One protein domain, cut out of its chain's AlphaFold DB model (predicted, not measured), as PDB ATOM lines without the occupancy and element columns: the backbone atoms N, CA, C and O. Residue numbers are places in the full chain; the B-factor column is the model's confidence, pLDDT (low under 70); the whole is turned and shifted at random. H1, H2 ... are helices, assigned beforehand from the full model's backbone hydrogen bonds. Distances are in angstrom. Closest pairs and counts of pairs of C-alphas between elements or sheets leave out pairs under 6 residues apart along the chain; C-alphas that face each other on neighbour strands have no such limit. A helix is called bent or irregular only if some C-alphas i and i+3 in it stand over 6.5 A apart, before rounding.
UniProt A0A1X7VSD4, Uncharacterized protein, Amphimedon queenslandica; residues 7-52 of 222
ATOM      1  N   GLU A   7      97.242  47.185  18.791       77.56
ATOM      2  CA  GLU A   7      97.060  48.459  18.074       77.56
ATOM      3  C   GLU A   7      95.917  49.288  18.681       77.56
ATOM      4  O   GLU A   7      96.084  50.435  19.064       77.56
ATOM      5  N   LEU A   8      94.750  48.684  18.915       73.81
ATOM      6  CA  LEU A   8      93.617  49.417  19.495       73.81
ATOM      7  C   LEU A   8      93.880  49.867  20.941       73.81
ATOM      8  O   LEU A   8      93.336  50.878  21.389       73.81
ATOM      9  N   GLN A   9      94.702  49.117  21.677       80.88
ATOM     10  CA  GLN A   9      95.121  49.479  23.025       80.88
ATOM     11  C   GLN A   9      96.114  50.651  23.007       80.88
ATOM     12  O   GLN A   9      96.007  51.544  23.851       80.88
ATOM     13  N   ALA A  10      97.053  50.673  22.056       81.38
ATOM     14  CA  ALA A  10      97.997  51.773  21.883       81.38
ATOM     15  C   ALA A  10      97.263  53.090  21.579       81.38
ATOM     16  O   ALA A  10      97.528  54.112  22.219       81.38
ATOM     17  N   GLU A  11      96.257  53.036  20.712       86.19
ATOM     18  CA  GLU A  11      95.472  54.195  20.298       86.19
ATOM     19  C   GLU A  11      94.615  54.717  21.454       86.19
ATOM     20  O   GLU A  11      94.583  55.920  21.719       86.19
ATOM     21  N   ALA A  12      93.989  53.820  22.223       82.88
ATOM     22  CA  ALA A  12      93.243  54.194  23.423       82.88
ATOM     23  C   ALA A  12      94.138  54.886  24.469       82.88
ATOM     24  O   ALA A  12      93.731  55.869  25.092       82.88
ATOM     25  N   ILE A  13      95.379  54.416  24.640       85.75
ATOM     26  CA  ILE A  13      96.364  55.047  25.529       85.75
ATOM     27  C   ILE A  13      96.787  56.420  24.989       85.75
ATOM     28  O   ILE A  13      96.953  57.354  25.776       85.75
ATOM     29  N   ALA A  14      96.959  56.566  23.674       88.62
ATOM     30  CA  ALA A  14      97.287  57.847  23.055       88.62
ATOM     31  C   ALA A  14      96.170  58.879  23.280       88.62
ATOM     32  O   ALA A  14      96.452  59.995  23.717       88.62
ATOM     33  N   ILE A  15      94.910  58.477  23.086       86.88
ATOM     34  CA  ILE A  15      93.730  59.311  23.358       86.88
ATOM     35  C   ILE A  15      93.688  59.722  24.834       86.88
ATOM     36  O   ILE A  15      93.514  60.900  25.135       86.88
ATOM     37  N   PHE A  16      93.916  58.785  25.759       86.56
ATOM     38  CA  PHE A  16      93.948  59.083  27.193       86.56
ATOM     39  C   PHE A  16      95.042  60.097  27.556       86.56
ATOM     40  O   PHE A  16      94.787  61.051  28.289       86.56
ATOM     41  N   LYS A  17      96.258  59.925  27.023       87.56
ATOM     42  CA  LYS A  17      97.373  60.858  27.253       87.56
ATOM     43  C   LYS A  17      97.064  62.252  26.719       87.56
ATOM     44  O   LYS A  17      97.378  63.236  27.382       87.56
ATOM     45  N   LEU A  18      96.446  62.331  25.542       92.19
ATOM     46  CA  LEU A  18      96.025  63.589  24.939       92.19
ATOM     47  C   LEU A  18      94.970  64.276  25.816       92.19
ATOM     48  O   LEU A  18      95.116  65.446  26.157       92.19
ATOM     49  N   ALA A  19      93.952  63.530  26.243       89.56
ATOM     50  CA  ALA A  19      92.895  64.040  27.104       89.56
ATOM     51  C   ALA A  19      93.450  64.556  28.439       89.56
ATOM     52  O   ALA A  19      93.133  65.668  28.847       89.56
ATOM     53  N   ALA A  20      94.368  63.813  29.062       88.12
ATOM     54  CA  ALA A  20      95.048  64.242  30.280       88.12
ATOM     55  C   ALA A  20      95.900  65.506  30.066       88.12
ATOM     56  O   ALA A  20      95.891  66.401  30.909       88.12
ATOM     57  N   HIS A  21      96.609  65.608  28.936       93.38
ATOM     58  CA  HIS A  21      97.440  66.772  28.617       93.38
ATOM     59  C   HIS A  21      96.615  68.053  28.449       93.38
ATOM     60  O   HIS A  21      97.013  69.110  28.932       93.38
ATOM     61  N   TYR A  22      95.456  67.954  27.797       93.38
ATOM     62  CA  TYR A  22      94.564  69.090  27.558       93.38
ATOM     63  C   TYR A  22      93.481  69.261  28.629       93.38
ATOM     64  O   TYR A  22      92.589  70.091  28.465       93.38
ATOM     65  N   ASN A  23      93.550  68.497  29.725       90.25
ATOM     66  CA  ASN A  23      92.556  68.500  30.798       90.25
ATOM     67  C   ASN A  23      91.114  68.267  30.291       90.25
ATOM     68  O   ASN A  23      90.156  68.875  30.770       90.25
ATOM     69  N   ILE A  24      90.972  67.397  29.291       90.19
ATOM     70  CA  ILE A  24      89.693  66.960  28.733       90.19
ATOM     71  C   ILE A  24      89.183  65.808  29.595       90.19
ATOM     72  O   ILE A  24      89.804  64.747  29.676       90.19
ATOM     73  N   LEU A  25      88.034  66.014  30.227       85.12
ATOM     74  CA  LEU A  25      87.338  64.974  30.969       85.12
ATOM     75  C   LEU A  25      86.494  64.141  29.994       85.12
ATOM     76  O   LEU A  25      85.622  64.678  29.316       85.12
ATOM     77  N   ILE A  26      86.767  62.837  29.913       77.44
ATOM     78  CA  ILE A  26      85.974  61.894  29.117       77.44
ATOM     79  C   ILE A  26      85.107  61.092  30.082       77.44
ATOM     80  O   ILE A  26      85.587  60.154  30.720       77.44
ATOM     81  N   GLU A  27      83.837  61.464  30.192       78.12
ATOM     82  CA  GLU A  27      82.854  60.709  30.966       78.12
ATOM     83  C   GLU A  27      82.093  59.762  30.028       78.12
ATOM     84  O   GLU A  27      81.488  60.218  29.055       78.12
ATOM     85  N   PRO A  28      82.138  58.437  30.255       68.38
ATOM     86  CA  PRO A  28      81.352  57.504  29.465       68.38
ATOM     87  C   PRO A  28      79.881  57.619  29.870       68.38
ATOM     88  O   PRO A  28      79.454  57.047  30.872       68.38
ATOM     89  N   GLU A  29      79.102  58.345  29.076       74.12
ATOM     90  CA  GLU A  29      77.652  58.404  29.219       74.12
ATOM     91  C   GLU A  29      76.994  57.329  28.348       74.12
ATOM     92  O   GLU A  29      77.282  57.189  27.154       74.12
ATOM     93  N   TRP A  30      76.116  56.527  28.950       74.69
ATOM     94  CA  TRP A  30      75.324  55.566  28.193       74.69
ATOM     95  C   TRP A  30      74.185  56.301  27.488       74.69
ATOM     96  O   TRP A  30      73.266  56.788  28.143       74.69
ATOM     97  N   LEU A  31      74.237  56.357  26.157       72.94
ATOM     98  CA  LEU A  31      73.181  56.966  25.354       72.94
ATOM     99  C   LEU A  31      72.091  55.931  25.027       72.94
ATOM    100  O   LEU A  31      72.396  54.891  24.426       72.94
ATOM    101  N   PRO A  32      70.816  56.199  25.378       80.50
ATOM    102  CA  PRO A  32      69.688  55.387  24.944       80.50
ATOM    103  C   PRO A  32      69.679  55.206  23.430       80.50
ATOM    104  O   PRO A  32      69.997  56.122  22.673       80.50
ATOM    105  N   ARG A  33      69.274  54.021  22.964       71.44
ATOM    106  CA  ARG A  33      69.348  53.669  21.538       71.44
ATOM    107  C   ARG A  33      68.552  54.611  20.632       71.44
ATOM    108  O   ARG A  33      68.983  54.873  19.517       71.44
ATOM    109  N   GLU A  34      67.453  55.149  21.143       78.44
ATOM    110  CA  GLU A  34      66.611  56.166  20.500       78.44
ATOM    111  C   GLU A  34      67.385  57.470  20.226       78.44
ATOM    112  O   GLU A  34      67.195  58.121  19.207       78.44
ATOM    113  N   GLN A  35      68.330  57.828  21.098       69.50
ATOM    114  CA  GLN A  35      69.195  59.002  20.931       69.50
ATOM    115  C   GLN A  35      70.394  58.718  20.015       69.50
ATOM    116  O   GLN A  35      71.049  59.643  19.539       69.50
ATOM    117  N   ASN A  36      70.656  57.442  19.723       75.06
ATOM    118  CA  ASN A  36      71.718  57.014  18.820       75.06
ATOM    119  C   ASN A  36      71.247  56.907  17.360       75.06
ATOM    120  O   ASN A  36      72.051  56.607  16.483       75.06
ATOM    121  N   GLU A  37      69.967  57.168  17.076       75.62
ATOM    122  CA  GLU A  37      69.401  57.123  15.722       75.62
ATOM    123  C   GLU A  37      70.096  58.093  14.765       75.62
ATOM    124  O   GLU A  37      70.302  57.759  13.600       75.62
ATOM    125  N   VAL A  38      70.517  59.263  15.259       69.75
ATOM    126  CA  VAL A  38      71.269  60.244  14.468       69.75
ATOM    127  C   VAL A  38      72.650  59.703  14.113       69.75
ATOM    128  O   VAL A  38      73.048  59.794  12.958       69.75
ATOM    129  N   ALA A  39      73.373  59.090  15.054       62.00
ATOM    130  CA  ALA A  39      74.675  58.487  14.769       62.00
ATOM    131  C   ALA A  39      74.548  57.259  13.853       62.00
ATOM    132  O   ALA A  39      75.338  57.099  12.925       62.00
ATOM    133  N   ASP A  40      73.519  56.429  14.047       67.69
ATOM    134  CA  ASP A  40      73.195  55.306  13.163       67.69
ATOM    135  C   ASP A  40      72.869  55.808  11.749       67.69
ATOM    136  O   ASP A  40      73.370  55.260  10.767       67.69
ATOM    137  N   TYR A  41      72.080  56.878  11.632       74.50
ATOM    138  CA  TYR A  41      71.778  57.549  10.370       74.50
ATOM    139  C   TYR A  41      73.047  58.096   9.715       74.50
ATOM    140  O   TYR A  41      73.323  57.742   8.572       74.50
ATOM    141  N   LEU A  42      73.862  58.866  10.444       60.06
ATOM    142  CA  LEU A  42      75.131  59.418   9.965       60.06
ATOM    143  C   LEU A  42      76.114  58.315   9.543       60.06
ATOM    144  O   LEU A  42      76.752  58.443   8.508       60.06
ATOM    145  N   SER A  43      76.177  57.183  10.253       59.34
ATOM    146  CA  SER A  43      77.011  56.031   9.864       59.34
ATOM    147  C   SER A  43      76.549  55.360   8.561       59.34
ATOM    148  O   SER A  43      77.339  54.723   7.855       59.34
ATOM    149  N   ARG A  44      75.252  55.483   8.242       56.31
ATOM    150  CA  ARG A  44      74.625  54.973   7.015       56.31
ATOM    151  C   ARG A  44      74.696  55.970   5.866       56.31
ATOM    152  O   ARG A  44      74.542  55.543   4.721       56.31
ATOM    153  N   ILE A  45      74.934  57.251   6.145       50.16
ATOM    154  CA  ILE A  45      75.350  58.198   5.117       50.16
ATOM    155  C   ILE A  45      76.694  57.693   4.588       50.16
ATOM    156  O   ILE A  45      77.611  57.379   5.345       50.16
ATOM    157  N   VAL A  46      76.768  57.516   3.271       50.66
ATOM    158  CA  VAL A  46      78.029  57.212   2.594       50.66
ATOM    159  C   VAL A  46      78.927  58.415   2.824       50.66
ATOM    160  O   VAL A  46      78.558  59.517   2.420       50.66
ATOM    161  N   ASP A  47      80.048  58.200   3.506       50.16
ATOM    162  CA  ASP A  47      81.011  59.258   3.757       50.16
ATOM    163  C   ASP A  47      81.491  59.801   2.408       50.16
ATOM    164  O   ASP A  47      81.962  59.068   1.535       50.16
ATOM    165  N   TYR A  48      81.237  61.084   2.181       46.94
ATOM    166  CA  TYR A  48      81.473  61.736   0.902       46.94
ATOM    167  C   TYR A  48      82.928  62.187   0.748       46.94
ATOM    168  O   TYR A  48      83.194  62.999  -0.127       46.94
ATOM    169  N   ASP A  49      83.851  61.620   1.519       47.50
ATOM    170  CA  ASP A  49      85.289  61.689   1.254       47.50
ATOM    171  C   ASP A  49      85.781  60.512   0.378       47.50
ATOM    172  O   ASP A  49      86.876  60.559  -0.176       47.50
ATOM    173  N   ASP A  50      84.926  59.521   0.076       50.22
ATOM    174  CA  ASP A  50      85.215  58.409  -0.860       50.22
ATOM    175  C   ASP A  50      85.399  58.851  -2.340       50.22
ATOM    176  O   ASP A  50      85.594  58.026  -3.241       50.22
ATOM    177  N   TRP A  51      85.332  60.155  -2.635       53.88
ATOM    178  CA  TRP A  51      85.495  60.704  -3.990       53.88
ATOM    179  C   TRP A  51      86.933  60.595  -4.477       53.88
ATOM    180  O   TRP A  51      87.134  60.631  -5.693       53.88
ATOM    181  N   GLU A  52      87.893  60.383  -3.565       59.09
ATOM    182  CA  GLU A  52      89.296  60.152  -3.912       59.09
ATOM    183  C   GLU A  52      89.474  58.984  -4.897       59.09
ATOM    184  O   GLU A  52      90.391  58.980  -5.720       59.09
TER     185      GLU A  52
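Overview. This is residues 7 to 52 of the 222 residues of an uncharacterized protein of Amphimedon queenslandica (UniProt A0A1X7VSD4). The model is an open hook with an empty middle: helix H1 at one end of a long link, residues 22 to 32, helix H2 at the other, and residues 45 to 52 running on past H2 as a tail. The helices have no core between them. The printed part has 46 residues with two named helices, H1 then H2, and no named strand; its class is all helix. It is extended, with a radius of gyration of the C-alphas of 15.2 A and spans of 34 by 33 by 20 A.

Along the chain. H1, residues 7 to 21, is 21.1 A long, from C-alpha 7 at (97.060, 48.459, 18.074). H2, residues 33 to 44, is 15.5 A long, to C-alpha 44 at (74.625, 54.973, 7.015). H2 is only just irregular: C-alphas 35 and 38 are 6.9 A apart.

Arrangement. H1 and H2 are apart, with no C-alpha of one within 8 A of the other. Every O i to N i+4 pair in H1 is within hydrogen-bond range; in H2, 6 of 8 are. Residues 27 to 52 stand free.

Size, cuts and confidence. The two C-alphas farthest apart, of Asn 23 and Trp 51, are 36.3 A apart. The printed part has no cut, and the link from H1 to H2 is long. Mean pLDDT of the printed part is 73.8; residues 42 to 52 are among those under 70.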